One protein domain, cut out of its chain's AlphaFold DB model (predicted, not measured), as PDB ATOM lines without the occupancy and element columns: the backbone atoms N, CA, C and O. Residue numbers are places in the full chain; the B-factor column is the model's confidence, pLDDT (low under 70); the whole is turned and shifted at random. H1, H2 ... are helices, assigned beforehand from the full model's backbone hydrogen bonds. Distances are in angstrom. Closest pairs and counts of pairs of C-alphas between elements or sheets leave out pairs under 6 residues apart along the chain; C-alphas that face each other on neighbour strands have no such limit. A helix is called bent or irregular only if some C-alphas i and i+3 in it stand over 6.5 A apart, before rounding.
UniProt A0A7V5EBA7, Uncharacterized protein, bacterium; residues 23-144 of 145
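This is residues 23 to 144 of the 145 residues of an uncharacterized protein of bacterium (UniProt A0A7V5EBA7). A long helical hairpin of H6 and the bent helix H7 runs the length of the domain, with the shorter helices H1, H2 and H3 packed on H6 on the side away from H7a. H4 and H5 make a crossed pair near the first residues of H6, and residues 137 to 144 at the far end of H7b stick out. The printed part has 122 residues with seven named helices, H1 to H7 in order, and no named strand; the class is all helix. It is compact, with a radius of gyration of the C-alphas of 15.7 A, and spans 59 by 29 by 22 A.

H1, residues 24 to 34, touches residues 87 to 94 of H6, residues 80 to 101, which is the hub and touches five other helices. The closest C-alphas are those of Ser 26 and Cys 91, 5.9 A apart; the tilt is steep, 40 degrees, opposite ways. H2, residues 42 to 45, touches H6, closest at the C-alphas of Leu 43 and Phe 90, 7.0 A. H3, residues 47 to 50, touches it too, with the C-alphas of Leu 49 and Phe 86 at 6.5 A. H4, residues 53 to 66, touches H5, residues 70 to 77, about perpendicular at 78 degrees, with the C-alphas of Ser 63 and Tyr 70 closest at 5.6 A. H5 and H6 touch only at the corner, and only just, with 3 pairs of C-alphas within 8 A; the closest, of Ser 74 and Tyr 80, are 5.2 A apart. H7, residues 104 to 142, was assigned as one helix by its hydrogen bonds but is bent: C-alphas 123 and 126 are 7.0 A apart, and its arms H7a, residues 104 to 123, and H7b, residues 126 to 142, stand at 39 degrees. H6 and H7a form a hairpin at a shallow tilt of 24 degrees, opposite ways, closest at the C-alphas of Tyr 85 and Ala 121, 5.4 A. Residues 127 to 132 of H7b touch H6, with the C-alphas of Leu 82 and Ala 128 at 3.9 A. H1 and H7a are apart. Every O i to N i+4 pair is within hydrogen-bond range in H1, H4, H5, H7a and H7b, and 15 of 18 in H6; H2 and H3 are too short for such a pair.

H1 begins at C-alpha 24, (145.071, 168.598, 133.070), and is 15.0 A long. H4 measures 19.5 A and H5 10.3 A. H6 measures 33.2 A from C-alpha 80, (136.960, 159.167, 149.407), and is only just irregular, with C-alphas 94 and 97 at 6.7 A. H7a is 29.1 A long, and H7b 24.8 A, ending at C-alpha 142, (143.461, 149.738, 167.738).

The C-alphas farthest apart, of Gly 104 and Arg 144, are 59.5 A apart. The printed part has no cut and no long link. Residues 137 to 144 stand free; without them the body spans 48 by 28 by 21 A. Mean pLDDT of the printed part is 91.3, and residues 141 to 144 are under 70.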
ATOM      1  N   PRO A  23     142.105 171.216 135.546       94.75
ATOM      2  CA  PRO A  23     143.295 171.536 134.761       94.75
ATOM      3  C   PRO A  23     144.189 170.301 134.613       94.75
ATOM      4  O   PRO A  23     144.628 169.718 135.607       94.75
ATOM      5  N   ALA A  24     144.444 169.882 133.372       94.50
ATOM      6  CA  ALA A  24     145.071 168.598 133.070       94.50
ATOM      7  C   ALA A  24     146.493 168.481 133.633       94.50
ATOM      8  O   ALA A  24     146.837 167.434 134.180       94.50
ATOM      9  N   ASP A  25     147.292 169.546 133.552       92.69
ATOM     10  CA  ASP A  25     148.688 169.528 134.003       92.69
ATOM     11  C   ASP A  25     148.771 169.377 135.525       92.69
ATOM     12  O   ASP A  25     149.441 168.475 136.027       92.69
ATOM     13  N   SER A  26     148.004 170.186 136.264       93.38
ATOM     14  CA  SER A  26     147.926 170.104 137.728       93.38
ATOM     15  C   SER A  26     147.343 168.773 138.195       93.38
ATOM     16  O   SER A  26     147.829 168.181 139.157       93.38
ATOM     17  N   PHE A  27     146.319 168.268 137.504       95.19
ATOM     18  CA  PHE A  27     145.767 166.954 137.807       95.19
ATOM     19  C   PHE A  27     146.807 165.851 137.588       95.19
ATOM     20  O   PHE A  27     146.980 165.002 138.456       95.19
ATOM     21  N   THR A  28     147.525 165.876 136.464       94.12
ATOM     22  CA  THR A  28     148.544 164.871 136.126       94.12
ATOM     23  C   THR A  28     149.690 164.876 137.132       94.12
ATOM     24  O   THR A  28     150.071 163.815 137.623       94.12
ATOM     25  N   GLU A  29     150.188 166.061 137.497       93.69
ATOM     26  CA  GLU A  29     151.205 166.221 138.541       93.69
ATOM     27  C   GLU A  29     150.739 165.607 139.867       93.69
ATOM     28  O   GLU A  29     151.461 164.826 140.495       93.69
ATOM     29  N   LEU A  30     149.504 165.905 140.274       95.31
ATOM     30  CA  LEU A  30     148.957 165.374 141.512       95.31
ATOM     31  C   LEU A  30     148.732 163.857 141.457       95.31
ATOM     32  O   LEU A  30     148.950 163.174 142.456       95.31
ATOM     33  N   MET A  31     148.305 163.313 140.315       94.44
ATOM     34  CA  MET A  31     148.132 161.868 140.149       94.44
ATOM     35  C   MET A  31     149.459 161.124 140.297       94.44
ATOM     36  O   MET A  31     149.495 160.109 140.987       94.44
ATOM     37  N   ALA A  32     150.546 161.652 139.726       92.81
ATOM     38  CA  ALA A  32     151.881 161.081 139.900       92.81
ATOM     39  C   ALA A  32     152.282 161.039 141.388       92.81
ATOM     40  O   ALA A  32     152.774 160.020 141.876       92.81
ATOM     41  N   TYR A  33     151.974 162.095 142.149       93.75
ATOM     42  CA  TYR A  33     152.192 162.107 143.597       93.75
ATOM     43  C   TYR A  33     151.318 161.079 144.336       93.75
ATOM     44  O   TYR A  33     151.832 160.313 145.153       93.75
ATOM     45  N   LEU A  34     150.014 161.003 144.041       94.12
ATOM     46  CA  LEU A  34     149.102 160.040 144.680       94.12
ATOM     47  C   LEU A  34     149.440 158.577 144.354       94.12
ATOM     48  O   LEU A  34     149.133 157.689 145.149       94.12
ATOM     49  N   ASN A  35     150.089 158.324 143.218       91.19
ATOM     50  CA  ASN A  35     150.618 157.010 142.853       91.19
ATOM     51  C   ASN A  35     152.011 156.726 143.449       91.19
ATOM     52  O   ASN A  35     152.529 155.623 143.293       91.19
ATOM     53  N   GLY A  36     152.622 157.692 144.144       89.44
ATOM     54  CA  GLY A  36     153.954 157.555 144.738       89.44
ATOM     55  C   GLY A  36     155.107 157.627 143.732       89.44
ATOM     56  O   GLY A  36     156.209 157.183 144.045       89.44
ATOM     57  N   GLU A  37     154.864 158.161 142.535       89.81
ATOM     58  CA  GLU A  37     155.844 158.246 141.444       89.81
ATOM     59  C   GLU A  37     156.758 159.471 141.582       89.81
ATOM     60  O   GLU A  37     157.932 159.423 141.214       89.81
ATOM     61  N   THR A  38     156.237 160.572 142.129       86.50
ATOM     62  CA  THR A  38     156.950 161.847 142.258       86.50
ATOM     63  C   THR A  38     156.892 162.399 143.684       86.50
ATOM     64  O   THR A  38     155.975 162.084 144.452       86.50
ATOM     65  N   PRO A  39     157.884 163.219 144.086       82.88
ATOM     66  CA  PRO A  39     157.842 163.905 145.368       82.88
ATOM     67  C   PRO A  39     156.712 164.944 145.415       82.88
ATOM     68  O   PRO A  39     156.204 165.395 144.394       82.88
ATOM     69  N   SER A  40     156.360 165.348 146.637       78.88
ATOM     70  CA  SER A  40     155.320 166.341 146.930       78.88
ATOM     71  C   SER A  40     155.509 167.652 146.143       78.88
ATOM     72  O   SER A  40     156.520 168.326 146.362       78.88
ATOM     73  N   PRO A  41     154.521 168.084 145.334       85.19
ATOM     74  CA  PRO A  41     154.498 169.412 144.721       85.19
ATOM     75  C   PRO A  41     154.596 170.550 145.743       85.19
ATOM     76  O   PRO A  41     154.163 170.415 146.892       85.19
ATOM     77  N   SER A  42     155.096 171.712 145.317       83.62
ATOM     78  CA  SER A  42     155.212 172.907 146.170       83.62
ATOM     79  C   SER A  42     153.853 173.380 146.702       83.62
ATOM     80  O   SER A  42     153.742 173.766 147.867       83.62
ATOM     81  N   LEU A  43     152.801 173.265 145.887       84.31
ATOM     82  CA  LEU A  43     151.422 173.620 146.235       84.31
ATOM     83  C   LEU A  43     150.872 172.817 147.427       84.31
ATOM     84  O   LEU A  43     150.005 173.312 148.144       84.31
ATOM     85  N   LEU A  44     151.421 171.634 147.725       87.81
ATOM     86  CA  LEU A  44     151.022 170.839 148.894       87.81
ATOM     87  C   LEU A  44     151.400 171.489 150.230       87.81
ATOM     88  O   LEU A  44     150.843 171.141 151.271       87.81
ATOM     89  N   THR A  45     152.306 172.467 150.217       84.38
ATOM     90  CA  THR A  45     152.661 173.247 151.412       84.38
ATOM     91  C   THR A  45     151.592 174.272 151.806       84.38
ATOM     92  O   THR A  45     151.651 174.815 152.913       84.38
ATOM     93  N   HIS A  46     150.587 174.502 150.951       91.69
ATOM     94  CA  HIS A  46     149.489 175.423 151.228       91.69
ATOM     95  C   HIS A  46     148.680 174.976 152.463       91.69
ATOM     96  O   HIS A  46     148.357 173.789 152.572       91.69
ATOM     97  N   PRO A  47     148.299 175.881 153.392       89.00
ATOM     98  CA  PRO A  47     147.671 175.507 154.666       89.00
ATOM     99  C   PRO A  47     146.446 174.583 154.551       89.00
ATOM    100  O   PRO A  47     146.311 173.649 155.342       89.00
ATOM    101  N   SER A  48     145.585 174.807 153.553       89.38
ATOM    102  CA  SER A  48     144.365 174.015 153.328       89.38
ATOM    103  C   SER A  48     144.640 172.550 152.963       89.38
ATOM    104  O   SER A  48     143.872 171.672 153.359       89.38
ATOM    105  N   LEU A  49     145.745 172.283 152.261       93.69
ATOM    106  CA  LEU A  49     146.186 170.940 151.873       93.69
ATOM    107  C   LEU A  49     147.093 170.319 152.938       93.69
ATOM    108  O   LEU A  49     146.952 169.143 153.272       93.69
ATOM    109  N   ARG A  50     147.984 171.129 153.527       93.12
ATOM    110  CA  ARG A  50     148.996 170.701 154.498       93.12
ATOM    111  C   ARG A  50     148.408 169.889 155.649       93.12
ATOM    112  O   ARG A  50     149.015 168.906 156.067       93.12
ATOM    113  N   ARG A  51     147.232 170.280 156.152       91.38
ATOM    114  CA  ARG A  51     146.563 169.595 157.272       91.38
ATOM    115  C   ARG A  51     146.168 168.144 156.968       91.38
ATOM    116  O   ARG A  51     146.089 167.354 157.899       91.38
ATOM    117  N   PHE A  52     145.967 167.789 155.698       93.94
ATOM    118  CA  PHE A  52     145.585 166.435 155.275       93.94
ATOM    119  C   PHE A  52     146.763 165.606 154.755       93.94
ATOM    120  O   PHE A  52     146.613 164.410 154.515       93.94
ATOM    121  N   LEU A  53     147.952 166.203 154.606       93.31
ATOM    122  CA  LEU A  53     149.136 165.487 154.125       93.31
ATOM    123  C   LEU A  53     149.496 164.236 154.931       93.31
ATOM    124  O   LEU A  53     149.936 163.273 154.304       93.31
ATOM    125  N   PRO A  54     149.352 164.181 156.269       92.75
ATOM    126  CA  PRO A  54     149.607 162.943 157.002       92.75
ATOM    127  C   PRO A  54     148.723 161.785 156.515       92.75
ATOM    128  O   PRO A  54     149.242 160.705 156.238       92.75
ATOM    129  N   HIS A  55     147.423 162.034 156.325       94.00
ATOM    130  CA  HIS A  55     146.446 161.056 155.831       94.00
ATOM    131  C   HIS A  55     146.729 160.652 154.384       94.00
ATOM    132  O   HIS A  55     146.763 159.463 154.075       94.00
ATOM    133  N   ILE A  56     147.015 161.626 153.512       95.38
ATOM    134  CA  ILE A  56     147.363 161.372 152.107       95.38
ATOM    135  C   ILE A  56     148.651 160.549 151.996       95.38
ATOM    136  O   ILE A  56     148.684 159.540 151.300       95.38
ATOM    137  N   ASN A  57     149.704 160.912 152.730       93.75
ATOM    138  CA  ASN A  57     150.964 160.168 152.712       93.75
ATOM    139  C   ASN A  57     150.810 158.752 153.281       93.75
ATOM    140  O   ASN A  57     151.449 157.826 152.784       93.75
ATOM    141  N   ALA A  58     149.986 158.563 154.316       92.75
ATOM    142  CA  ALA A  58     149.674 157.231 154.830       92.75
ATOM    143  C   ALA A  58     148.942 156.384 153.777       92.75
ATOM    144  O   ALA A  58     149.276 155.212 153.585       92.75
ATOM    145  N   LEU A  59     148.006 156.992 153.045       94.19
ATOM    146  CA  LEU A  59     147.295 156.352 151.943       94.19
ATOM    147  C   LEU A  59     148.245 155.965 150.802       94.19
ATOM    148  O   LEU A  59     148.211 154.816 150.368       94.19
ATOM    149  N   ILE A  60     149.140 156.862 150.376       94.19
ATOM    150  CA  ILE A  60     150.154 156.588 149.341       94.19
ATOM    151  C   ILE A  60     151.077 155.448 149.782       94.19
ATOM    152  O   ILE A  60     151.275 154.487 149.045       94.19
ATOM    153  N   LYS A  61     151.601 155.496 151.014       93.19
ATOM    154  CA  LYS A  61     152.444 154.417 151.559       93.19
ATOM    155  C   LYS A  61     151.723 153.073 151.543       93.19
ATOM    156  O   LYS A  61     152.322 152.065 151.183       93.19
ATOM    157  N   THR A  62     150.441 153.063 151.903       91.94
ATOM    158  CA  THR A  62     149.604 151.858 151.889       91.94
ATOM    159  C   THR A  62     149.366 151.362 150.461       91.94
ATOM    160  O   THR A  62     149.498 150.170 150.200       91.94
ATOM    161  N   SER A  63     149.083 152.272 149.527       93.31
ATOM    162  CA  SER A  63     148.918 151.991 148.097       93.31
ATOM    163  C   SER A  63     150.165 151.327 147.507       93.31
ATOM    164  O   SER A  63     150.065 150.255 146.910       93.31
ATOM    165  N   VAL A  64     151.349 151.889 147.771       91.94
ATOM    166  CA  VAL A  64     152.639 151.345 147.322       91.94
ATOM    167  C   VAL A  64     152.938 149.993 147.972       91.94
ATOM    168  O   VAL A  64     153.310 149.047 147.276       91.94
ATOM    169  N   LEU A  65     152.750 149.873 149.292       92.88
ATOM    170  CA  LEU A  65     153.013 148.636 150.035       92.88
ATOM    171  C   LEU A  65     152.155 147.471 149.528       92.88
ATOM    172  O   LEU A  65     152.649 146.356 149.369       92.88
ATOM    173  N   LEU A  66     150.875 147.737 149.272       91.25
ATOM    174  CA  LEU A  66     149.901 146.737 148.841       91.25
ATOM    175  C   LEU A  66     149.825 146.579 147.316       91.25
ATOM    176  O   LEU A  66     149.128 145.687 146.841       91.25
ATOM    177  N   LYS A  67     150.541 147.414 146.549       92.25
ATOM    178  CA  LYS A  67     150.501 147.466 145.076       92.25
ATOM    179  C   LYS A  67     149.079 147.611 144.512       92.25
ATOM    180  O   LYS A  67     148.749 147.023 143.485       92.25
ATOM    181  N   ILE A  68     148.244 148.400 145.184       90.75
ATOM    182  CA  ILE A  68     146.884 148.754 144.746       90.75
ATOM    183  C   ILE A  68     146.786 150.268 144.588       90.75
ATOM    184  O   ILE A  68     147.490 150.995 145.281       90.75
ATOM    185  N   GLY A  69     145.930 150.763 143.695       89.50
ATOM    186  CA  GLY A  69     145.828 152.201 143.424       89.50
ATOM    187  C   GLY A  69     145.223 152.998 144.585       89.50
ATOM    188  O   GLY A  69     144.441 152.472 145.380       89.50
ATOM    189  N   TYR A  70     145.520 154.301 144.647       92.25
ATOM    190  CA  TYR A  70     145.014 155.197 145.698       92.25
ATOM    191  C   TYR A  70     143.478 155.190 145.807       92.25
ATOM    192  O   TYR A  70     142.937 155.328 146.903       92.25
ATOM    193  N   LYS A  71     142.770 154.991 144.684       93.06
ATOM    194  CA  LYS A  71     141.300 154.907 144.631       93.06
ATOM    195  C   LYS A  71     140.753 153.697 145.381       93.06
ATOM    196  O   LYS A  71     139.695 153.778 145.994       93.06
ATOM    197  N   ASP A  72     141.459 152.573 145.332       92.62
ATOM    198  CA  ASP A  72     141.035 151.371 146.045       92.62
ATOM    199  C   ASP A  72     141.331 151.523 147.535       92.62
ATOM    200  O   ASP A  72     140.463 151.265 148.366       92.62
ATOM    201  N   VAL A  73     142.510 152.050 147.888       92.00
ATOM    202  CA  VAL A  73     142.845 152.343 149.291       92.00
ATOM    203  C   VAL A  73     141.859 153.339 149.897       92.00
ATOM    204  O   VAL A  73     141.401 153.125 151.019       92.00
ATOM    205  N   SER A  74     141.484 154.398 149.173       92.88
ATOM    206  CA  SER A  74     140.527 155.392 149.670       92.88
ATOM    207  C   SER A  74     139.144 154.790 149.915       92.88
ATOM    208  O   SER A  74     138.494 155.142 150.898       92.88
ATOM    209  N   ARG A  75     138.720 153.814 149.103       90.56
ATOM    210  CA  ARG A  75     137.492 153.041 149.338       90.56
ATOM    211  C   ARG A  75     137.598 152.163 150.581       90.56
ATOM    212  O   ARG A  75     136.720 152.229 151.434       90.56
ATOM    213  N   TYR A  76     138.680 151.398 150.732       89.69
ATOM    214  CA  TYR A  76     138.874 150.541 151.910       89.69
ATOM    215  C   TYR A  76     138.966 151.341 153.216       89.69
ATOM    216  O   TYR A  76     138.485 150.901 154.261       89.69
ATOM    217  N   THR A  77     139.561 152.530 153.160       88.50
ATOM    218  CA  THR A  77     139.768 153.398 154.328       88.50
ATOM    219  C   THR A  77     138.623 154.383 154.570       88.50
ATOM    220  O   THR A  77     138.581 155.002 155.630       88.50
ATOM    221  N   ASN A  78     137.641 154.466 153.663       92.25
ATOM    222  CA  ASN A  78     136.575 155.477 153.661       92.25
ATOM    223  C   ASN A  78     137.122 156.916 153.699       92.25
ATOM    224  O   ASN A  78     136.647 157.744 154.471       92.25
ATOM    225  N   LEU A  79     138.152 157.180 152.893       95.06
ATOM    226  CA  LEU A  79     138.792 158.491 152.722       95.06
ATOM    227  C   LEU A  79     138.470 159.103 151.346       95.06
ATOM    228  O   LEU A  79     139.289 159.808 150.755       95.06
ATOM    229  N   TYR A  80     137.320 158.759 150.766       94.31
ATOM    230  CA  TYR A  80     136.960 159.167 149.407       94.31
ATOM    231  C   TYR A  80     136.635 160.663 149.313       94.31
ATOM    232  O   TYR A  80     137.097 161.299 148.364       94.31
ATOM    233  N   CYS A  81     135.932 161.255 150.289       96.12
ATOM    234  CA  CYS A  81     135.692 162.703 150.296       96.12
ATOM    235  C   CYS A  81     136.991 163.469 150.527       96.12
ATOM    236  O   CYS A  81     137.205 164.515 149.919       96.12
ATOM    237  N   LEU A  82     137.873 162.943 151.382       96.81
ATOM    238  CA  LEU A  82     139.181 163.533 151.636       96.81
ATOM    239  C   LEU A  82     140.027 163.583 150.365       96.81
ATOM    240  O   LEU A  82     140.631 164.615 150.077       96.81
ATOM    241  N   ILE A  83     140.052 162.496 149.593       96.88
ATOM    242  CA  ILE A  83     140.794 162.441 148.330       96.88
ATOM    243  C   ILE A  83     140.188 163.385 147.290       96.88
ATOM    244  O   ILE A  83     140.934 164.138 146.665       96.88
ATOM    245  N   ASP A  84     138.860 163.402 147.141       97.44
ATOM    246  CA  ASP A  84     138.188 164.337 146.232       97.44
ATOM    247  C   ASP A  84     138.492 165.793 146.598       97.44
ATOM    248  O   ASP A  84     138.930 166.564 145.744       97.44
ATOM    249  N   TYR A  85     138.334 166.158 147.876       97.69
ATOM    250  CA  TYR A  85     138.669 167.488 148.382       97.69
ATOM    251  C   TYR A  85     140.120 167.848 148.062       97.69
ATOM    252  O   TYR A  85     140.391 168.934 147.555       97.69
ATOM    253  N   PHE A  86     141.055 166.938 148.335       96.75
ATOM    254  CA  PHE A  86     142.478 167.176 148.127       96.75
ATOM    255  C   PHE A  86     142.804 167.436 146.651       96.75
ATOM    256  O   PHE A  86     143.525 168.385 146.340       96.75
ATOM    257  N   ILE A  87     142.226 166.643 145.742       96.75
ATOM    258  CA  ILE A  87     142.404 166.793 144.294       96.75
ATOM    259  C   ILE A  87     141.827 168.112 143.791       96.75
ATOM    260  O   ILE A  87     142.512 168.865 143.093       96.75
ATOM    261  N   ILE A  88     140.584 168.406 144.160       97.25
ATOM    262  CA  ILE A  88     139.887 169.603 143.691       97.25
ATOM    263  C   ILE A  88     140.560 170.854 144.246       97.25
ATOM    264  O   ILE A  88     140.824 171.783 143.490       97.25
ATOM    265  N   ARG A  89     140.902 170.867 145.539       97.25
ATOM    266  CA  ARG A  89     141.552 172.012 146.180       97.25
ATOM    267  C   ARG A  89     142.939 172.274 145.597       97.25
ATOM    268  O   ARG A  89     143.303 173.426 145.406       97.25
ATOM    269  N   PHE A  90     143.709 171.238 145.269       97.00
ATOM    270  CA  PHE A  90     144.986 171.415 144.573       97.00
ATOM    271  C   PHE A  90     144.813 172.090 143.209       97.00
ATOM    272  O   PHE A  90     145.509 173.057 142.904       97.00
ATOM    273  N   CYS A  91     143.859 171.601 142.416       95.88
ATOM    274  CA  CYS A  91     143.546 172.146 141.098       95.88
ATOM    275  C   CYS A  91     142.982 173.574 141.169       95.88
ATOM    276  O   CYS A  91     143.295 174.407 140.331       95.88
ATOM    277  N   GLU A  92     142.167 173.882 142.176       96.12
ATOM    278  CA  GLU A  92     141.658 175.236 142.420       96.12
ATOM    279  C   GLU A  92     142.800 176.210 142.741       96.12
ATOM    280  O   GLU A  92     142.901 177.274 142.128       96.12
ATOM    281  N   LEU A  93     143.714 175.822 143.636       95.12
ATOM    282  CA  LEU A  93     144.870 176.641 144.001       95.12
ATOM    283  C   LEU A  93     145.822 176.875 142.819       95.12
ATOM    284  O   LEU A  93     146.359 177.975 142.684       95.12
ATOM    285  N   SER A  94     146.018 175.879 141.949       93.31
ATOM    286  CA  SER A  94     146.893 176.017 140.777       93.31
ATOM    287  C   SER A  94     146.341 176.980 139.719       93.31
ATOM    288  O   SER A  94     147.111 177.527 138.933       93.31
ATOM    289  N   MET A  95     145.033 177.255 139.729       92.44
ATOM    290  CA  MET A  95     144.406 178.235 138.838       92.44
ATOM    291  C   MET A  95     144.549 179.682 139.323       92.44
ATOM    292  O   MET A  95     144.408 180.610 138.525       92.44
ATOM    293  N   GLN A  96     144.843 179.916 140.606       92.06
ATOM    294  CA  GLN A  96     144.912 181.275 141.160       92.06
ATOM    295  C   GLN A  96     145.968 182.180 140.493       92.06
ATOM    296  O   GLN A  96     145.656 183.351 140.261       92.06
ATOM    297  N   PRO A  97     147.191 181.708 140.167       91.69
ATOM    298  CA  PRO A  97     148.158 182.499 139.403       91.69
ATOM    299  C   PRO A  97     147.638 182.859 138.008       91.69
ATOM    300  O   PRO A  97     147.713 184.021 137.619       91.69
ATOM    301  N   LEU A  98     147.001 181.906 137.317       90.44
ATOM    302  CA  LEU A  98     146.446 182.115 135.976       90.44
ATOM    303  C   LEU A  98     145.402 183.241 135.980       90.44
ATOM    304  O   LEU A  98     145.451 184.140 135.154       90.44
ATOM    305  N   ILE A  99     144.517 183.280 136.982       90.88
ATOM    306  CA  ILE A  99     143.516 184.356 137.123       90.88
ATOM    307  C   ILE A  99     144.165 185.746 137.243       90.88
ATOM    308  O   ILE A  99     143.575 186.736 136.801       90.88
ATOM    309  N   LYS A 100     145.341 185.840 137.877       90.69
ATOM    310  CA  LYS A 100     146.065 187.109 138.056       90.69
ATOM    311  C   LYS A 100     146.750 187.566 136.770       90.69
ATOM    312  O   LYS A 100     146.875 188.770 136.569       90.69
ATOM    313  N   GLU A 101     147.189 186.622 135.946       91.38
ATOM    314  CA  GLU A 101     147.960 186.869 134.723       91.38
ATOM    315  C   GLU A 101     147.068 187.044 133.481       91.38
ATOM    316  O   GLU A 101     147.450 187.749 132.547       91.38
ATOM    317  N   SER A 102     145.858 186.477 133.480       89.81
ATOM    318  CA  SER A 102     144.907 186.562 132.363       89.81
ATOM    319  C   SER A 102     144.092 187.862 132.341       89.81
ATOM    320  O   SER A 102     143.861 188.526 133.357       89.81
ATOM    321  N   SER A 103     143.559 188.211 131.165       89.50
ATOM    322  CA  SER A 103     142.712 189.398 130.976       89.50
ATOM    323  C   SER A 103     141.540 189.148 130.020       89.50
ATOM    324  O   SER A 103     141.511 188.156 129.295       89.50
ATOM    325  N   GLY A 104     140.537 190.030 130.045       90.31
ATOM    326  CA  GLY A 104     139.390 189.960 129.134       90.31
ATOM    327  C   GLY A 104     138.596 188.650 129.236       90.31
ATOM    328  O   GLY A 104     138.324 188.157 130.330       90.31
ATOM    329  N   GLU A 105     138.209 188.107 128.082       88.19
ATOM    330  CA  GLU A 105     137.383 186.896 127.967       88.19
ATOM    331  C   GLU A 105     138.058 185.647 128.550       88.19
ATOM    332  O   GLU A 105     137.392 184.824 129.174       88.19
ATOM    333  N   GLU A 106     139.381 185.536 128.418       89.44
ATOM    334  CA  GLU A 106     140.163 184.426 128.973       89.44
ATOM    335  C   GLU A 106     139.989 184.345 130.492       89.44
ATOM    336  O   GLU A 106     139.660 183.293 131.039       89.44
ATOM    337  N   ARG A 107     140.122 185.484 131.181       92.69
ATOM    338  CA  ARG A 107     139.950 185.548 132.635       92.69
ATOM    339  C   ARG A 107     138.538 185.152 133.062       92.69
ATOM    340  O   ARG A 107     138.384 184.501 134.093       92.69
ATOM    341  N   VAL A 108     137.517 185.540 132.296       92.06
ATOM    342  CA  VAL A 108     136.123 185.164 132.583       92.06
ATOM    343  C   VAL A 108     135.954 183.650 132.515       92.06
ATOM    344  O   VAL A 108     135.337 183.071 133.405       92.06
ATOM    345  N   GLU A 109     136.529 183.003 131.506       90.50
ATOM    346  CA  GLU A 109     136.417 181.553 131.352       90.50
ATOM    347  C   GLU A 109     137.156 180.797 132.466       90.50
ATOM    348  O   GLU A 109     136.603 179.875 133.067       90.50
ATOM    349  N   ILE A 110     138.363 181.242 132.831       92.81
ATOM    350  CA  ILE A 110     139.107 180.674 133.966       92.81
ATOM    351  C   ILE A 110     138.308 180.827 135.265       92.81
ATOM    352  O   ILE A 110     138.207 179.875 136.038       92.81
ATOM    353  N   LEU A 111     137.697 181.996 135.494       94.31
ATOM    354  CA  LEU A 111     136.878 182.251 136.680       94.31
ATOM    355  C   LEU A 111     135.640 181.350 136.754       94.31
ATOM    356  O   LEU A 111     135.276 180.938 137.853       94.31
ATOM    357  N   ARG A 112     135.011 181.003 135.622       93.06
ATOM    358  CA  ARG A 112     133.875 180.062 135.603       93.06
ATOM    359  C   ARG A 112     134.282 178.694 136.136       93.06
ATOM    360  O   ARG A 112     133.615 178.151 137.012       93.06
ATOM    361  N   HIS A 113     135.396 178.159 135.642       93.12
ATOM    362  CA  HIS A 113     135.917 176.878 136.111       93.12
ATOM    363  C   HIS A 113     136.381 176.950 137.564       93.12
ATOM    364  O   HIS A 113     136.024 176.085 138.359       93.12
ATOM    365  N   TYR A 114     137.101 178.011 137.928       95.31
ATOM    366  CA  TYR A 114     137.524 178.250 139.303       95.31
ATOM    367  C   TYR A 114     136.336 178.281 140.277       95.31
ATOM    368  O   TYR A 114     136.417 177.647 141.323       95.31
ATOM    369  N   SER A 115     135.223 178.945 139.932       96.56
ATOM    370  CA  SER A 115     134.018 178.994 140.781       96.56
ATOM    371  C   SER A 115     133.479 177.597 141.070       96.56
ATOM    372  O   SER A 115     133.264 177.252 142.228       96.56
ATOM    373  N   VAL A 116     133.348 176.758 140.036       95.69
ATOM    374  CA  VAL A 116     132.860 175.376 140.185       95.69
ATOM    375  C   VAL A 116     133.782 174.558 141.091       95.69
ATOM    376  O   VAL A 116     133.303 173.826 141.960       95.69
ATOM    377  N   LEU A 117     135.103 174.679 140.921       96.31
ATOM    378  CA  LEU A 117     136.063 173.970 141.771       96.31
ATOM    379  C   LEU A 117     136.046 174.487 143.211       96.31
ATOM    380  O   LEU A 117     136.080 173.678 144.133       96.31
ATOM    381  N   SER A 118     135.951 175.805 143.406       96.62
ATOM    382  CA  SER A 118     135.875 176.427 144.729       96.62
ATOM    383  C   SER A 118     134.623 175.977 145.478       96.62
ATOM    384  O   SER A 118     134.734 175.470 146.588       96.62
ATOM    385  N   GLU A 119     133.450 176.079 144.853       97.06
ATOM    386  CA  GLU A 119     132.178 175.648 145.446       97.06
ATOM    387  C   GLU A 119     132.201 174.155 145.785       97.06
ATOM    388  O   GLU A 119     131.796 173.751 146.877       97.06
ATOM    389  N   THR A 120     132.735 173.321 144.887       96.19
ATOM    390  CA  THR A 120     132.808 171.879 145.145       96.19
ATOM    391  C   THR A 120     133.809 171.544 146.255       96.19
ATOM    392  O   THR A 120     133.538 170.674 147.083       96.19
ATOM    393  N   ALA A 121     134.953 172.234 146.314       95.94
ATOM    394  CA  ALA A 121     135.916 172.070 147.400       95.94
ATOM    395  C   ALA A 121     135.305 172.463 148.752       95.94
ATOM    396  O   ALA A 121     135.468 171.726 149.724       95.94
ATOM    397  N   ASP A 122     134.566 173.570 148.809       96.12
ATOM    398  CA  ASP A 122     133.910 174.037 150.033       96.12
ATOM    399  C   ASP A 122     132.834 173.038 150.502       96.12
ATOM    400  O   ASP A 122     132.742 172.720 151.689       96.12
ATOM    401  N   MET A 123     132.072 172.449 149.570       95.94
ATOM    402  CA  MET A 123     131.104 171.387 149.883       95.94
ATOM    403  C   MET A 123     131.764 170.115 150.438       95.94
ATOM    404  O   MET A 123     131.192 169.452 151.307       95.94
ATOM    405  N   LEU A 124     132.954 169.761 149.947       96.62
ATOM    406  CA  LEU A 124     133.671 168.545 150.347       96.62
ATOM    407  C   LEU A 124     134.539 168.716 151.597       96.62
ATOM    408  O   LEU A 124     134.930 167.713 152.194       96.62
ATOM    409  N   GLU A 125     134.820 169.947 152.029       96.12
ATOM    410  CA  GLU A 125     135.724 170.215 153.150       96.12
ATOM    411  C   GLU A 125     135.260 169.543 154.452       96.12
ATOM    412  O   GLU A 125     136.020 168.812 155.090       96.12
ATOM    413  N   ASN A 126     134.001 169.748 154.844       96.25
ATOM    414  CA  ASN A 126     133.464 169.179 156.083       96.25
ATOM    415  C   ASN A 126     133.433 167.634 156.067       96.25
ATOM    416  O   ASN A 126     133.881 167.016 157.044       96.25
ATOM    417  N   PRO A 127     132.959 166.979 154.987       96.38
ATOM    418  CA  PRO A 127     133.113 165.535 154.811       96.38
ATOM    419  C   PRO A 127     134.568 165.056 154.915       96.38
ATOM    420  O   PRO A 127     134.840 164.116 155.662       96.38
ATOM    421  N   ALA A 128     135.513 165.732 154.254       96.25
ATOM    422  CA  ALA A 128     136.935 165.386 154.290       96.25
ATOM    423  C   ALA A 128     137.528 165.457 155.708       96.25
ATOM    424  O   ALA A 128     138.227 164.539 156.142       96.25
ATOM    425  N   ILE A 129     137.207 166.513 156.464       95.50
ATOM    426  CA  ILE A 129     137.606 166.647 157.875       95.50
ATOM    427  C   ILE A 129     137.032 165.493 158.700       95.50
ATOM    428  O   ILE A 129     137.742 164.876 159.495       95.50
ATOM    429  N   THR A 130     135.753 165.181 158.502       95.75
ATOM    430  CA  THR A 130     135.073 164.104 159.230       95.75
ATOM    431  C   THR A 130     135.738 162.750 158.976       95.75
ATOM    432  O   THR A 130     135.922 161.969 159.911       95.75
ATOM    433  N   GLU A 131     136.116 162.468 157.731       95.38
ATOM    434  CA  GLU A 131     136.837 161.251 157.353       95.38
ATOM    435  C   GLU A 131     138.229 161.179 157.998       95.38
ATOM    436  O   GLU A 131     138.549 160.169 158.631       95.38
ATOM    437  N   ALA A 132     139.016 162.260 157.931       93.06
ATOM    438  CA  ALA A 132     140.333 162.339 158.572       93.06
ATOM    439  C   ALA A 132     140.257 162.038 160.077       93.06
ATOM    440  O   ALA A 132     140.980 161.185 160.593       93.06
ATOM    441  N   VAL A 133     139.325 162.693 160.778       92.12
ATOM    442  CA  VAL A 133     139.144 162.529 162.227       92.12
ATOM    443  C   VAL A 133     138.726 161.100 162.576       92.12
ATOM    444  O   VAL A 133     139.264 160.510 163.513       92.12
ATOM    445  N   LYS A 134     137.790 160.508 161.824       90.50
ATOM    446  CA  LYS A 134     137.367 159.114 162.045       90.50
ATOM    447  C   LYS A 134     138.517 158.131 161.847       90.50
ATOM    448  O   LYS A 134     138.624 157.176 162.616       90.50
ATOM    449  N   SER A 135     139.362 158.360 160.844       87.38
ATOM    450  CA  SER A 135     140.557 157.548 160.610       87.38
ATOM    451  C   SER A 135     141.511 157.607 161.808       87.38
ATOM    452  O   SER A 135     141.937 156.565 162.302       87.38
ATOM    453  N   ASP A 136     141.781 158.803 162.337       87.06
ATOM    454  CA  ASP A 136     142.682 158.976 163.484       87.06
ATOM    455  C   ASP A 136     142.149 158.319 164.763       87.06
ATOM    456  O   ASP A 136     142.905 157.704 165.519       87.06
ATOM    457  N   LEU A 137     140.839 158.416 165.010       84.94
ATOM    458  CA  LEU A 137     140.202 157.794 166.174       84.94
ATOM    459  C   LEU A 137     140.285 156.261 166.122       84.94
ATOM    460  O   LEU A 137     140.641 155.642 167.126       84.94
ATOM    461  N   ARG A 138     140.037 155.650 164.956       77.62
ATOM    462  CA  ARG A 138     140.138 154.189 164.771       77.62
ATOM    463  C   ARG A 138     141.554 153.661 165.012       77.62
ATOM    464  O   ARG A 138     141.714 152.599 165.616       77.62
ATOM    465  N   SER A 139     142.572 154.402 164.577       72.56
ATOM    466  CA  SER A 139     143.975 154.042 164.817       72.56
ATOM    467  C   SER A 139     144.284 153.986 166.316       72.56
ATOM    468  O   SER A 139     144.827 152.998 166.801       72.56
ATOM    469  N   ARG A 140     143.829 154.988 167.081       70.81
ATOM    470  CA  ARG A 140     144.041 155.055 168.539       70.81
ATOM    471  C   ARG A 140     143.300 153.974 169.321       70.81
ATOM    472  O   ARG A 140     143.786 153.526 170.354       70.81
ATOM    473  N   GLU A 141     142.113 153.573 168.873       69.00
ATOM    474  CA  GLU A 141     141.382 152.457 169.486       69.00
ATOM    475  C   GLU A 141     142.081 151.115 169.252       69.00
ATOM    476  O   GLU A 141     142.057 150.251 170.128       69.00
ATOM    477  N   SER A 142     142.723 150.953 168.093       64.56
ATOM    478  CA  SER A 142     143.461 149.738 167.738       64.56
ATOM    479  C   SER A 142     144.770 149.601 168.523       64.56
ATOM    480  O   SER A 142     145.146 148.491 168.861       64.56
ATOM    481  N   GLU A 143     145.425 150.710 168.879       63.91
ATOM    482  CA  GLU A 143     146.638 150.726 169.720       63.91
ATOM    483  C   GLU A 143     146.371 150.428 171.208       63.91
ATOM    484  O   GLU A 143     147.301 150.175 171.972       63.91
ATOM    485  N   ARG A 144     145.107 150.493 171.648       60.91
ATOM    486  CA  ARG A 144     144.697 150.229 173.039       60.91
ATOM    487  C   ARG A 144     144.255 148.783 173.289       60.91
ATOM    488  O   ARG A 144     143.909 148.468 174.429       60.91
TER     489      ARG A 144